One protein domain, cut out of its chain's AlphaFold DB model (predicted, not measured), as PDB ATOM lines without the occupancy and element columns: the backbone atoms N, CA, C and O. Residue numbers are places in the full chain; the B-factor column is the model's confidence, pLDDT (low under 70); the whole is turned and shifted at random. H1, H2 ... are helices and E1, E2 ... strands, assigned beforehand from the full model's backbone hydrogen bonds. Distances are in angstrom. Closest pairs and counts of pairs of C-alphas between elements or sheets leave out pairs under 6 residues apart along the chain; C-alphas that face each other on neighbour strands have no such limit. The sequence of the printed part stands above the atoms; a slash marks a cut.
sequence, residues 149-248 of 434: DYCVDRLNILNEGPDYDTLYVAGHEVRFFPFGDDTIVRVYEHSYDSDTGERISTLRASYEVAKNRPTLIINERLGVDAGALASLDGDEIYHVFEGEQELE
ATOM      1  N   ASP A 149      39.859 -49.059  16.786       91.56
ATOM      2  CA  ASP A 149      39.262 -50.304  17.289       91.56
ATOM      3  C   ASP A 149      40.239 -51.481  17.164       91.56
ATOM      4  O   ASP A 149      40.423 -52.232  18.119       91.56
ATOM      5  N   TYR A 150      40.937 -51.589  16.025       93.00
ATOM      6  CA  TYR A 150      41.967 -52.612  15.830       93.00
ATOM      7  C   TYR A 150      43.096 -52.481  16.858       93.00
ATOM      8  O   TYR A 150      43.484 -53.463  17.487       93.00
ATOM      9  N   CYS A 151      43.594 -51.260  17.064       93.69
ATOM     10  CA  CYS A 151      44.658 -50.990  18.024       93.69
ATOM     11  C   CYS A 151      44.251 -51.387  19.452       93.69
ATOM     12  O   CYS A 151      45.008 -52.057  20.150       93.69
ATOM     13  N   VAL A 152      43.032 -51.040  19.876       92.88
ATOM     14  CA  VAL A 152      42.501 -51.396  21.204       92.88
ATOM     15  C   VAL A 152      42.361 -52.907  21.365       92.88
ATOM     16  O   VAL A 152      42.764 -53.453  22.396       92.88
ATOM     17  N   ASP A 153      41.807 -53.592  20.366       92.12
ATOM     18  CA  ASP A 153      41.681 -55.049  20.389       92.12
ATOM     19  C   ASP A 153      43.064 -55.706  20.482       92.12
ATOM     20  O   ASP A 153      43.273 -56.618  21.288       92.12
ATOM     21  N   ARG A 154      44.044 -55.197  19.729       92.50
ATOM     22  CA  ARG A 154      45.395 -55.753  19.716       92.50
ATOM     23  C   ARG A 154      46.154 -55.502  21.013       92.50
ATOM     24  O   ARG A 154      46.775 -56.435  21.521       92.50
ATOM     25  N   LEU A 155      46.038 -54.315  21.604       92.88
ATOM     26  CA  LEU A 155      46.587 -54.020  22.930       92.88
ATOM     27  C   LEU A 155      46.018 -54.962  23.999       92.88
ATOM     28  O   LEU A 155      46.771 -55.461  24.832       92.88
ATOM     29  N   ASN A 156      44.714 -55.265  23.957       90.19
ATOM     30  CA  ASN A 156      44.117 -56.250  24.865       90.19
ATOM     31  C   ASN A 156      44.690 -57.662  24.659       90.19
ATOM     32  O   ASN A 156      44.916 -58.362  25.639       90.19
ATOM     33  N   ILE A 157      44.952 -58.076  23.414       88.88
ATOM     34  CA  ILE A 157      45.559 -59.385  23.114       88.88
ATOM     35  C   ILE A 157      47.015 -59.457  23.593       88.88
ATOM     36  O   ILE A 157      47.440 -60.496  24.091       88.88
ATOM     37  N   LEU A 158      47.783 -58.378  23.411       87.00
ATOM     38  CA  LEU A 158      49.195 -58.301  23.804       87.00
ATOM     39  C   LEU A 158      49.383 -58.178  25.322       87.00
ATOM     40  O   LEU A 158      50.458 -58.463  25.844       87.00
ATOM     41  N   ASN A 159      48.344 -57.765  26.043       84.94
ATOM     42  CA  ASN A 159      48.380 -57.683  27.489       84.94
ATOM     43  C   ASN A 159      48.263 -59.081  28.117       84.94
ATOM     44  O   ASN A 159      47.225 -59.733  28.053       84.94
ATOM     45  N   GLU A 160      49.315 -59.524  28.803       77.44
ATOM     46  CA  GLU A 160      49.310 -60.781  29.568       77.44
ATOM     47  C   GLU A 160      48.460 -60.705  30.860       77.44
ATOM     48  O   GLU A 160      48.265 -61.705  31.562       77.44
ATOM     49  N   GLY A 161      47.989 -59.503  31.212       77.06
ATOM     50  CA  GLY A 161      47.184 -59.197  32.389       77.06
ATOM     51  C   GLY A 161      45.664 -59.264  32.164       77.06
ATOM     52  O   GLY A 161      45.180 -59.877  31.217       77.06
ATOM     53  N   PRO A 162      44.864 -58.682  33.080       76.62
ATOM     54  CA  PRO A 162      43.433 -58.511  32.847       76.62
ATOM     55  C   PRO A 162      43.187 -57.494  31.728       76.62
ATOM     56  O   PRO A 162      43.927 -56.515  31.640       76.62
ATOM     57  N   ASP A 163      42.109 -57.692  30.961       80.94
ATOM     58  CA  ASP A 163      41.636 -56.745  29.945       80.94
ATOM     59  C   ASP A 163      41.624 -55.306  30.475       80.94
ATOM     60  O   ASP A 163      41.298 -55.050  31.645       80.94
ATOM     61  N   TYR A 164      41.955 -54.366  29.593       85.94
ATOM     62  CA  TYR A 164      41.934 -52.953  29.925       85.94
ATOM     63  C   TYR A 164      40.503 -52.484  30.203       85.94
ATOM     64  O   TYR A 164      39.568 -52.778  29.454       85.94
ATOM     65  N   ASP A 165      40.332 -51.669  31.246       91.81
ATOM     66  CA  ASP A 165      39.154 -50.806  31.318       91.81
ATOM     67  C   ASP A 165      39.309 -49.728  30.220       91.81
ATOM     68  O   ASP A 165      40.341 -49.064  30.136       91.81
ATOM     69  N   THR A 166      38.304 -49.527  29.365       93.12
ATOM     70  CA  THR A 166      38.386 -48.539  28.269       93.12
ATOM     71  C   THR A 166      37.543 -47.303  28.571       93.12
ATOM     72  O   THR A 166      36.349 -47.406  28.868       93.12
ATOM     73  N   LEU A 167      38.141 -46.114  28.451       94.62
ATOM     74  CA  LEU A 167      37.464 -44.825  28.598       94.62
ATOM     75  C   LEU A 167      37.594 -43.987  27.322       94.62
ATOM     76  O   LEU A 167      38.659 -43.452  27.024       94.62
ATOM     77  N   TYR A 168      36.470 -43.791  26.634       94.94
ATOM     78  CA  TYR A 168      36.373 -42.875  25.500       94.94
ATOM     79  C   TYR A 168      36.130 -41.443  25.980       94.94
ATOM     80  O   TYR A 168      35.220 -41.167  26.773       94.94
ATOM     81  N   VAL A 169      36.938 -40.518  25.477       95.81
ATOM     82  CA  VAL A 169      36.827 -39.081  25.717       95.81
ATOM     83  C   VAL A 169      36.951 -38.327  24.401       95.81
ATOM     84  O   VAL A 169      37.489 -38.850  23.443       95.81
ATOM     85  N   ALA A 170      36.481 -37.081  24.357       94.00
ATOM     86  CA  ALA A 170      36.613 -36.249  23.164       94.00
ATOM     87  C   ALA A 170      37.142 -34.862  23.532       94.00
ATOM     88  O   ALA A 170      36.493 -34.116  24.280       94.00
ATOM     89  N   GLY A 171      38.297 -34.481  22.998       93.75
ATOM     90  CA  GLY A 171      38.951 -33.205  23.276       93.75
ATOM     91  C   GLY A 171      40.009 -32.846  22.242       93.75
ATOM     92  O   GLY A 171      40.304 -33.612  21.339       93.75
ATOM     93  N   HIS A 172      40.587 -31.656  22.369       93.25
ATOM     94  CA  HIS A 172      41.786 -31.295  21.605       93.25
ATOM     95  C   HIS A 172      43.066 -31.770  22.306       93.25
ATOM     96  O   HIS A 172      44.113 -31.843  21.675       93.25
ATOM     97  N   GLU A 173      42.995 -32.034  23.614       93.50
ATOM     98  CA  GLU A 173      44.137 -32.391  24.454       93.50
ATOM     99  C   GLU A 173      43.657 -33.144  25.703       93.50
ATOM    100  O   GLU A 173      42.655 -32.757  26.321       93.50
ATOM    101  N   VAL A 174      44.409 -34.162  26.119       95.50
ATOM    102  CA  VAL A 174      44.228 -34.867  27.395       95.50
ATOM    103  C   VAL A 174      45.441 -34.632  28.291       95.50
ATOM    104  O   VAL A 174      46.577 -34.585  27.832       95.50
ATOM    105  N   ARG A 175      45.208 -34.439  29.592       95.88
ATOM    106  CA  ARG A 175      46.265 -34.296  30.602       95.88
ATOM    107  C   ARG A 175      46.018 -35.209  31.789       95.88
ATOM    108  O   ARG A 175      44.888 -35.309  32.272       95.88
ATOM    109  N   PHE A 176      47.101 -35.766  32.310       95.69
ATOM    110  CA  PHE A 176      47.100 -36.720  33.411       95.69
ATOM    111  C   PHE A 176      47.669 -36.063  34.667       95.69
ATOM    112  O   PHE A 176      48.700 -35.390  34.619       95.69
ATOM    113  N   PHE A 177      46.981 -36.222  35.796       93.88
ATOM    114  CA  PHE A 177      47.431 -35.703  37.083       93.88
ATOM    115  C   PHE A 177      47.368 -36.806  38.138       93.88
ATOM    116  O   PHE A 177      46.276 -37.307  38.411       93.88
ATOM    117  N   PRO A 178      48.483 -37.164  38.791       90.00
ATOM    118  CA  PRO A 178      48.439 -38.123  39.886       90.00
ATOM    119  C   PRO A 178      47.671 -37.531  41.080       90.00
ATOM    120  O   PRO A 178      47.936 -36.400  41.501       90.00
ATOM    121  N   PHE A 179      46.741 -38.293  41.658       90.19
ATOM    122  CA  PHE A 179      45.957 -37.872  42.819       90.19
ATOM    123  C   PHE A 179      45.651 -39.047  43.755       90.19
ATOM    124  O   PHE A 179      44.733 -39.827  43.530       90.19
ATOM    125  N   GLY A 180      46.414 -39.166  44.845       87.88
ATOM    126  CA  GLY A 180      46.268 -40.299  45.763       87.88
ATOM    127  C   GLY A 180      46.502 -41.630  45.043       87.88
ATOM    128  O   GLY A 180      47.531 -41.794  44.377       87.88
ATOM    129  N   ASP A 181      45.533 -42.539  45.159       88.12
ATOM    130  CA  ASP A 181      45.542 -43.868  44.533       88.12
ATOM    131  C   ASP A 181      44.967 -43.866  43.100       88.12
ATOM    132  O   ASP A 181      44.929 -44.911  42.452       88.12
ATOM    133  N   ASP A 182      44.592 -42.692  42.580       91.56
ATOM    134  CA  ASP A 182      43.978 -42.515  41.264       91.56
ATOM    135  C   ASP A 182      44.816 -41.588  40.364       91.56
ATOM    136  O   ASP A 182      45.652 -40.792  40.815       91.56
ATOM    137  N   THR A 183      44.567 -41.672  39.063       94.00
ATOM    138  CA  THR A 183      45.016 -40.722  38.045       94.00
ATOM    139  C   THR A 183      43.812 -39.915  37.573       94.00
ATOM    140  O   THR A 183      42.807 -40.464  37.122       94.00
ATOM    141  N   ILE A 184      43.901 -38.589  37.672       96.06
ATOM    142  CA  ILE A 184      42.877 -37.680  37.161       96.06
ATOM    143  C   ILE A 184      43.169 -37.393  35.695       96.06
ATOM    144  O   ILE A 184      44.180 -36.765  35.370       96.06
ATOM    145  N   VAL A 185      42.249 -37.792  34.829       96.69
ATOM    146  CA  VAL A 185      42.306 -37.546  33.387       96.69
ATOM    147  C   VAL A 185      41.459 -36.320  33.076       96.69
ATOM    148  O   VAL A 185      40.246 -36.319  33.293       96.69
ATOM    149  N   ARG A 186      42.081 -35.245  32.589       97.44
ATOM    150  CA  ARG A 186      41.400 -34.000  32.210       97.44
ATOM    151  C   ARG A 186      41.430 -33.799  30.711       97.44
ATOM    152  O   ARG A 186      42.494 -33.822  30.106       97.44
ATOM    153  N   VAL A 187      40.266 -33.507  30.155       97.25
ATOM    154  CA  VAL A 187      40.061 -33.318  28.721       97.25
ATOM    155  C   VAL A 187      39.832 -31.841  28.457       97.25
ATOM    156  O   VAL A 187      38.957 -31.227  29.078       97.25
ATOM    157  N   TYR A 188      40.609 -31.264  27.551       96.44
ATOM    158  CA  TYR A 188      40.566 -29.848  27.220       96.44
ATOM    159  C   TYR A 188      40.042 -29.627  25.807       96.44
ATOM    160  O   TYR A 188      40.340 -30.369  24.874       96.44
ATOM    161  N   GLU A 189      39.271 -28.559  25.649       95.19
ATOM    162  CA  GLU A 189      38.860 -28.028  24.358       95.19
ATOM    163  C   GLU A 189      39.591 -26.711  24.110       95.19
ATOM    164  O   GLU A 189      39.686 -25.868  25.008       95.19
ATOM    165  N   HIS A 190      40.150 -26.542  22.913       92.44
ATOM    166  CA  HIS A 190      40.834 -25.319  22.523       92.44
ATOM    167  C   HIS A 190      39.912 -24.486  21.639       92.44
ATOM    168  O   HIS A 190      39.231 -24.991  20.754       92.44
ATOM    169  N   SER A 191      39.906 -23.187  21.892       90.69
ATOM    170  CA  SER A 191      39.276 -22.180  21.046       90.69
ATOM    171  C   SER A 191      40.259 -21.031  20.857       90.69
ATOM    172  O   SER A 191      41.254 -20.947  21.581       90.69
ATOM    173  N   TYR A 192      40.011 -20.160  19.886       90.62
ATOM    174  CA  TYR A 192      40.861 -19.000  19.639       90.62
ATOM    175  C   TYR A 192      40.061 -17.728  19.873       90.62
ATOM    176  O   TYR A 192      38.950 -17.578  19.359       90.62
ATOM    177  N   ASP A 193      40.625 -16.821  20.663       90.94
ATOM    178  CA  ASP A 193      40.076 -15.486  20.837       90.94
ATOM    179  C   ASP A 193      40.117 -14.747  19.491       90.94
ATOM    180  O   ASP A 193      41.170 -14.631  18.860       90.94
ATOM    181  N   SER A 194      38.964 -14.266  19.025       88.44
ATOM    182  CA  SER A 194      38.838 -13.686  17.683       88.44
ATOM    183  C   SER A 194      39.591 -12.368  17.503       88.44
ATOM    184  O   SER A 194      39.860 -11.982  16.367       88.44
ATOM    185  N   ASP A 195      39.904 -11.671  18.597       90.62
ATOM    186  CA  ASP A 195      40.501 -10.337  18.569       90.62
ATOM    187  C   ASP A 195      42.027 -10.397  18.729       90.62
ATOM    188  O   ASP A 195      42.753  -9.598  18.134       90.62
ATOM    189  N   THR A 196      42.521 -11.345  19.527       90.19
ATOM    190  CA  THR A 196      43.946 -11.494  19.867       90.19
ATOM    191  C   THR A 196      44.619 -12.676  19.172       90.19
ATOM    192  O   THR A 196      45.845 -12.691  19.062       90.19
ATOM    193  N   GLY A 197      43.844 -13.657  18.700       88.50
ATOM    194  CA  GLY A 197      44.352 -14.935  18.200       88.50
ATOM    195  C   GLY A 197      44.916 -15.843  19.298       88.50
ATOM    196  O   GLY A 197      45.526 -16.863  18.985       88.50
ATOM    197  N   GLU A 198      44.749 -15.489  20.578       90.62
ATOM    198  CA  GLU A 198      45.251 -16.288  21.696       90.62
ATOM    199  C   GLU A 198      44.446 -17.586  21.847       90.62
ATOM    200  O   GLU A 198      43.216 -17.597  21.754       90.62
ATOM    201  N   ARG A 199      45.147 -18.698  22.100       89.44
ATOM    202  CA  ARG A 199      44.525 -20.000  22.353       89.44
ATOM    203  C   ARG A 199      43.949 -20.046  23.768       89.44
ATOM    204  O   ARG A 199      44.689 -20.001  24.749       89.44
ATOM    205  N   ILE A 200      42.640 -20.234  23.874       91.50
ATOM    206  CA  ILE A 200      41.922 -20.446  25.130       91.50
ATOM    207  C   ILE A 200      41.662 -21.945  25.305       91.50
ATOM    208  O   ILE A 200      40.913 -22.546  24.534       91.50
ATOM    209  N   SER A 201      42.236 -22.542  26.352       92.62
ATOM    210  CA  SER A 201      41.982 -23.937  26.732       92.62
ATOM    211  C   SER A 201      40.931 -24.016  27.844       92.62
ATOM    212  O   SER A 201      41.155 -23.537  28.956       92.62
ATOM    213  N   THR A 202      39.799 -24.660  27.567       94.56
ATOM    214  CA  THR A 202      38.699 -24.852  28.523       94.56
ATOM    215  C   THR A 202      38.635 -26.309  28.960       94.56
ATOM    216  O   THR A 202      38.681 -27.210  28.128       94.56
ATOM    217  N   LEU A 203      38.526 -26.557  30.269       95.94
ATOM    218  CA  LEU A 203      38.311 -27.907  30.791       95.94
ATOM    219  C   LEU A 203      36.914 -28.389  30.382       95.94
ATOM    220  O   LEU A 203      35.915 -27.815  30.815       95.94
ATOM    221  N   ARG A 204      36.855 -29.450  29.579       95.00
ATOM    222  CA  ARG A 204      35.612 -30.054  29.092       95.00
ATOM    223  C   ARG A 204      35.100 -31.139  30.031       95.00
ATOM    224  O   ARG A 204      33.914 -31.169  30.346       95.00
ATOM    225  N   ALA A 205      35.993 -32.018  30.480       95.38
ATOM    226  CA  ALA A 205      35.658 -33.137  31.354       95.38
ATOM    227  C   ALA A 205      36.838 -33.517  32.257       95.38
ATOM    228  O   ALA A 205      37.992 -33.200  31.964       95.38
ATOM    229  N   SER A 206      36.531 -34.193  33.362       96.56
ATOM    230  CA  SER A 206      37.511 -34.748  34.293       96.56
ATOM    231  C   SER A 206      37.026 -36.117  34.750       96.56
ATOM    232  O   SER A 206      35.873 -36.241  35.160       96.56
ATOM    233  N   TYR A 207      37.911 -37.104  34.709       96.12
ATOM    234  CA  TYR A 207      37.648 -38.486  35.100       96.12
ATOM    235  C   TYR A 207      38.671 -38.935  36.139       96.12
ATOM    236  O   TYR A 207      39.785 -38.414  36.175       96.12
ATOM    237  N   GLU A 208      38.280 -39.884  36.982       94.56
ATOM    238  CA  GLU A 208      39.151 -40.524  37.968       94.56
ATOM    239  C   GLU A 208      39.360 -41.973  37.525       94.56
ATOM    240  O   GLU A 208      38.387 -42.694  37.298       94.56
ATOM    241  N   VAL A 209      40.620 -42.367  37.357       93.19
ATOM    242  CA  VAL A 209      41.023 -43.697  36.893       93.19
ATOM    243  C   VAL A 209      41.874 -44.343  37.977       93.19
ATOM    244  O   VAL A 209      42.868 -43.763  38.408       93.19
ATOM    245  N   ALA A 210      41.485 -45.530  38.433       90.31
ATOM    246  CA  ALA A 210      42.185 -46.212  39.515       90.31
ATOM    247  C   ALA A 210      43.550 -46.731  39.044       90.31
ATOM    248  O   ALA A 210      43.630 -47.443  38.047       90.31
ATOM    249  N   LYS A 211      44.629 -46.446  39.786       87.25
ATOM    250  CA  LYS A 211      45.994 -46.846  39.381       87.25
ATOM    251  C   LYS A 211      46.235 -48.351  39.380       87.25
ATOM    252  O   LYS A 211      47.141 -48.827  38.711       87.25
ATOM    253  N   ASN A 212      45.459 -49.098  40.161       86.19
ATOM    254  CA  ASN A 212      45.595 -50.549  40.285       86.19
ATOM    255  C   ASN A 212      44.873 -51.326  39.175       86.19
ATOM    256  O   ASN A 212      44.771 -52.552  39.271       86.19
ATOM    257  N   ARG A 213      44.324 -50.630  38.174       86.44
ATOM    258  CA  ARG A 213      43.687 -51.235  37.012       86.44
ATOM    259  C   ARG A 213      44.265 -50.644  35.735       86.44
ATOM    260  O   ARG A 213      44.232 -49.422  35.586       86.44
ATOM    261  N   PRO A 214      44.765 -51.485  34.825       91.19
ATOM    262  CA  PRO A 214      45.229 -51.001  33.540       91.19
ATOM    263  C   PRO A 214      44.031 -50.419  32.780       91.19
ATOM    264  O   PRO A 214      42.975 -51.049  32.684       91.19
ATOM    265  N   THR A 215      44.160 -49.178  32.311       94.12
ATOM    266  CA  THR A 215      43.075 -48.454  31.633       94.12
ATOM    267  C   THR A 215      43.580 -47.835  30.335       94.12
ATOM    268  O   THR A 215      44.597 -47.141  30.346       94.12
ATOM    269  N   LEU A 216      42.841 -48.030  29.242       96.00
ATOM    270  CA  LEU A 216      43.058 -47.326  27.980       96.00
ATOM    271  C   LEU A 216      42.181 -46.075  27.925       96.00
ATOM    272  O   LEU A 216      40.958 -46.143  28.069       96.00
ATOM    273  N   ILE A 217      42.805 -44.924  27.702       96.62
ATOM    274  CA  ILE A 217      42.120 -43.654  27.466       96.62
ATOM    275  C   ILE A 217      42.181 -43.356  25.975       96.62
ATOM    276  O   ILE A 217      43.257 -43.085  25.449       96.62
ATOM    277  N   ILE A 218      41.029 -43.373  25.312       96.38
ATOM    278  CA  ILE A 218      40.912 -43.110  23.876       96.38
ATOM    279  C   ILE A 218      40.368 -41.698  23.705       96.38
ATOM    280  O   ILE A 218      39.215 -41.422  24.049       96.38
ATOM    281  N   ASN A 219      41.209 -40.789  23.224       95.38
ATOM    282  CA  ASN A 219      40.838 -39.413  22.937       95.38
ATOM    283  C   ASN A 219      40.434 -39.266  21.469       95.38
ATOM    284  O   ASN A 219      41.292 -39.112  20.603       95.38
ATOM    285  N   GLU A 220      39.124 -39.240  21.225       92.31
ATOM    286  CA  GLU A 220      38.516 -38.885  19.943       92.31
ATOM    287  C   GLU A 220      38.762 -37.398  19.662       92.31
ATOM    288  O   GLU A 220      38.042 -36.505  20.145       92.31
ATOM    289  N   ARG A 221      39.849 -37.111  18.943       89.75
ATOM    290  CA  ARG A 221      40.338 -35.741  18.796       89.75
ATOM    291  C   ARG A 221      39.346 -34.883  18.021       89.75
ATOM    292  O   ARG A 221      38.877 -35.215  16.934       89.75
ATOM    293  N   LEU A 222      39.030 -33.717  18.581       88.94
ATOM    294  CA  LEU A 222      38.139 -32.767  17.922       88.94
ATOM    295  C   LEU A 222      38.833 -32.080  16.743       88.94
ATOM    296  O   LEU A 222      39.955 -31.598  16.873       88.94
ATOM    297  N   GLY A 223      38.103 -31.951  15.633       82.25
ATOM    298  CA  GLY A 223      38.563 -31.213  14.455       82.25
ATOM    299  C   GLY A 223      39.536 -31.985  13.566       82.25
ATOM    300  O   GLY A 223      40.187 -31.360  12.737       82.25
ATOM    301  N   VAL A 224      39.627 -33.303  13.747       83.38
ATOM    302  CA  VAL A 224      40.404 -34.195  12.888       83.38
ATOM    303  C   VAL A 224      39.614 -34.554  11.627       83.38
ATOM    304  O   VAL A 224      38.384 -34.670  11.656       83.38
ATOM    305  N   ASP A 225      40.330 -34.686  10.512       79.00
ATOM    306  CA  ASP A 225      39.763 -34.996   9.207       79.00
ATOM    307  C   ASP A 225      39.280 -36.452   9.105       79.00
ATOM    308  O   ASP A 225      39.731 -37.360   9.803       79.00
ATOM    309  N   ALA A 226      38.332 -36.691   8.196       68.75
ATOM    310  CA  ALA A 226      37.888 -38.044   7.890       68.75
ATOM    311  C   ALA A 226      39.019 -38.818   7.191       68.75
ATOM    312  O   ALA A 226      39.425 -38.435   6.095       68.75
ATOM    313  N   GLY A 227      39.474 -39.917   7.799       69.12
ATOM    314  CA  GLY A 227      40.562 -40.758   7.283       69.12
ATOM    315  C   GLY A 227      41.847 -40.722   8.111       69.12
ATOM    316  O   GLY A 227      42.780 -41.435   7.766       69.12
ATOM    317  N   ALA A 228      41.878 -39.939   9.190       80.69
ATOM    318  CA  ALA A 228      43.006 -39.912  10.108       80.69
ATOM    319  C   ALA A 228      43.232 -41.269  10.800       80.69
ATOM    320  O   ALA A 228      42.280 -41.984  11.130       80.69
ATOM    321  N   LEU A 229      44.498 -41.607  11.018       84.00
ATOM    322  CA  LEU A 229      44.973 -42.883  11.534       84.00
ATOM    323  C   LEU A 229      45.199 -42.832  13.043       84.00
ATOM    324  O   LEU A 229      45.660 -41.831  13.597       84.00
ATOM    325  N   ALA A 230      44.891 -43.939  13.721       84.56
ATOM    326  CA  ALA A 230      45.050 -44.042  15.166       84.56
ATOM    327  C   ALA A 230      46.500 -43.760  15.580       84.56
ATOM    328  O   ALA A 230      47.433 -44.324  15.008       84.56
ATOM    329  N   SER A 231      46.665 -42.901  16.584       84.06
ATOM    330  CA  SER A 231      47.941 -42.483  17.171       84.06
ATOM    331  C   SER A 231      48.926 -41.781  16.226       84.06
ATOM    332  O   SER A 231      50.088 -41.620  16.593       84.06
ATOM    333  N   LEU A 232      48.472 -41.323  15.054       83.56
ATOM    334  CA  LEU A 232      49.250 -40.480  14.141       83.56
ATOM    335  C   LEU A 232      48.631 -39.077  14.039       83.56
ATOM    336  O   LEU A 232      49.050 -38.136  14.715       83.56
ATOM    337  N   ASP A 233      47.573 -38.946  13.248       83.19
ATOM    338  CA  ASP A 233      46.779 -37.731  13.060       83.19
ATOM    339  C   ASP A 233      45.333 -37.884  13.571       83.19
ATOM    340  O   ASP A 233      44.601 -36.894  13.662       83.19
ATOM    341  N   GLY A 234      44.946 -39.109  13.941       88.50
ATOM    342  CA  GLY A 234      43.635 -39.525  14.429       88.50
ATOM    343  C   GLY A 234      43.472 -39.485  15.945       88.50
ATOM    344  O   GLY A 234      43.904 -38.551  16.626       88.50
ATOM    345  N   ASP A 235      42.798 -40.505  16.471       92.00
ATOM    346  CA  ASP A 235      42.578 -40.661  17.907       92.00
ATOM    347  C   ASP A 235      43.904 -40.891  18.638       92.00
ATOM    348  O   ASP A 235      44.768 -41.614  18.152       92.00
ATOM    349  N   GLU A 236      44.061 -40.317  19.829       94.75
ATOM    350  CA  GLU A 236      45.203 -40.629  20.697       94.75
ATOM    351  C   GLU A 236      44.799 -41.711  21.693       94.75
ATOM    352  O   GLU A 236      43.805 -41.552  22.413       94.75
ATOM    353  N   ILE A 237      45.586 -42.780  21.777       95.38
ATOM    354  CA  ILE A 237      45.352 -43.871  22.721       95.38
ATOM    355  C   ILE A 237      46.432 -43.837  23.790       95.38
ATOM    356  O   ILE A 237      47.615 -43.950  23.488       95.38
ATOM    357  N   TYR A 238      46.027 -43.680  25.045       95.31
ATOM    358  CA  TYR A 238      46.943 -43.686  26.178       95.31
ATOM    359  C   TYR A 238      46.720 -44.916  27.039       95.31
ATOM    360  O   TYR A 238      45.598 -45.169  27.482       95.31
ATOM    361  N   HIS A 239      47.798 -45.607  27.364       92.69
ATOM    362  CA  HIS A 239      47.819 -46.623  28.397       92.69
ATOM    363  C   HIS A 239      48.153 -45.976  29.740       92.69
ATOM    364  O   HIS A 239      49.145 -45.264  29.876       92.69
ATOM    365  N   VAL A 240      47.291 -46.194  30.738       92.19
ATOM    366  CA  VAL A 240      47.475 -45.708  32.109       92.19
ATOM    367  C   VAL A 240      47.513 -46.886  33.071       92.19
ATOM    368  O   VAL A 240      46.510 -47.585  33.248       92.19
ATOM    369  N   PHE A 241      48.644 -47.062  33.751       89.12
ATOM    370  CA  PHE A 241      48.819 -48.092  34.771       89.12
ATOM    371  C   PHE A 241      49.793 -47.637  35.858       89.12
ATOM    372  O   PHE A 241      50.740 -46.905  35.599       89.12
ATOM    373  N   GLU A 242      49.500 -47.977  37.116       86.31
ATOM    374  CA  GLU A 242      50.296 -47.612  38.302       86.31
ATOM    375  C   GLU A 242      50.596 -46.105  38.474       86.31
ATOM    376  O   GLU A 242      51.405 -45.692  39.305       86.31
ATOM    377  N   GLY A 243      49.840 -45.246  37.785       81.88
ATOM    378  CA  GLY A 243      50.024 -43.794  37.807       81.88
ATOM    379  C   GLY A 243      51.007 -43.269  36.765       81.88
ATOM    380  O   GLY A 243      51.260 -42.063  36.760       81.88
ATOM    381  N   GLU A 244      51.522 -44.142  35.907       89.44
ATOM    382  CA  GLU A 244      52.256 -43.796  34.697       89.44
ATOM    383  C   GLU A 244      51.299 -43.752  33.503       89.44
ATOM    384  O   GLU A 244      50.219 -44.352  33.529       89.44
ATOM    385  N   GLN A 245      51.676 -42.977  32.487       90.62
ATOM    386  CA  GLN A 245      50.941 -42.890  31.237       90.62
ATOM    387  C   GLN A 245      51.900 -42.966  30.057       90.62
ATOM    388  O   GLN A 245      52.924 -42.275  30.044       90.62
ATOM    389  N   GLU A 246      51.516 -43.749  29.062       93.00
ATOM    390  CA  GLU A 246      52.231 -43.922  27.807       93.00
ATOM    391  C   GLU A 246      51.268 -43.670  26.647       93.00
ATOM    392  O   GLU A 246      50.095 -44.031  26.718       93.00
ATOM    393  N   LEU A 247      51.739 -42.966  25.616       93.38
ATOM    394  CA  LEU A 247      50.998 -42.821  24.368       93.38
ATOM    395  C   LEU A 247      51.318 -44.039  23.502       93.38
ATOM    396  O   LEU A 247      52.475 -44.247  23.146       93.38
ATOM    397  N   GLU A 248      50.292 -44.799  23.154       94.00
ATOM    398  CA  GLU A 248      50.423 -45.994  22.332       94.00
ATOM    399  C   GLU A 248      50.666 -45.631  20.874       94.00
ATOM    400  O   GLU A 248      50.003 -44.754  20.316       94.00
TER     401      GLU A 248
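This is residues 149 to 248 of the 434 residues of an uncharacterized protein of Oleiphilus sp. HI0043 (UniProt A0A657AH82). Two small, strongly twisted sheets, E1 E5 E6 E7 and E2 E3 E4, stand partly face to face as a flat sandwich; the long hairpin of E3 and E4 runs out past it to one end of the longest axis, where residues 193 to 198 stick out. Helix H1 lies over E5 of the four-stranded sheet, away from that tip, and a long loop of residues 222 to 235 joins E5 to E6. The printed part has 100 residues with one named helix and seven named strands, in the order H1 E1 E2 E3 E4 E5 E6 E7, and its class is mostly strand. The sheet E1 E5 E6 E7 is mixed and the sheet E2 E3 E4 is antiparallel, each in that order. The whole is only just compact, close to loose, with a radius of gyration of the C-alphas of 14.8 A, and its spans are 52 by 37 by 15 A.

H1, residues 149 to 158, is on the sheet of E1, residues 165 to 171, E5, residues 215 to 221, E6, residues 236 to 241, and E7, residues 244 to 247. Its height over the sheet is 10.4 A, and it runs along the strands, at 19 degrees to E5 on the local plane. The closest C-alphas of H1 and E5 are those of Val 152 and Leu 216, 7.9 A apart. In H1 every O i to N i+4 pair is within hydrogen-bond range. E1, an edge strand, is parallel to E5 at 23 degrees, with N 167 and O 216 at 2.8 A. E2, residues 173 to 179, begins the other sheet and meets E1 only through their link. E2 forms a hairpin with E3, residues 182 to 192, antiparallel at 150 degrees, with N 175 and O 186 at 2.8 A. E3 forms a hairpin with E4, residues 199 to 210, antiparallel at 162 degrees, with N 191 and O 200 at 2.9 A. E4 bends by 53 degrees at residue 204. Strands E2, E3 and E4 are a meander, each strand the antiparallel neighbour of the one before, and so are E5, E6 and E7. E5 and E6 are a hairpin at 160 degrees, with N 217 and O 238 at 2.8 A. E6 and E7 are a hairpin at 157 degrees, with N 239 and O 246 at 2.9 A. Between the two sheets of the sandwich, the parts that face each other are 10.6 A centre to centre. The closest C-alphas of E1 and E3 are those of Gly 171 and Glu 189, 5.3 A apart. H1 and E3 are apart, and so are E1 and E7.

H1 begins at C-alpha 149, (39.262, -50.304, 17.289), and is 14.3 A long from first to last C-alpha. E1 measures 19.4 A, E2 19.3 A, E3 32.1 A and E4 31.4 A. C-alpha 192, where E3 ends, is at (40.861, -19.000, 19.639). E5 measures 18.3 A, E6 16.3 A and E7 10.5 A. E7 ends at C-alpha 247, (50.998, -42.821, 24.368).

The two C-alphas farthest apart are those of Glu 160 and Asp 195, 52.4 A. The printed part has no cut. The link from E5 to E6, 14 residues, is long, and those from E1 to E2 and from E4 to E5, where the chain changes from one sheet to the other, are tight. The mean pLDDT of the printed part is 90.3, and residues 226 to 227 are under 70.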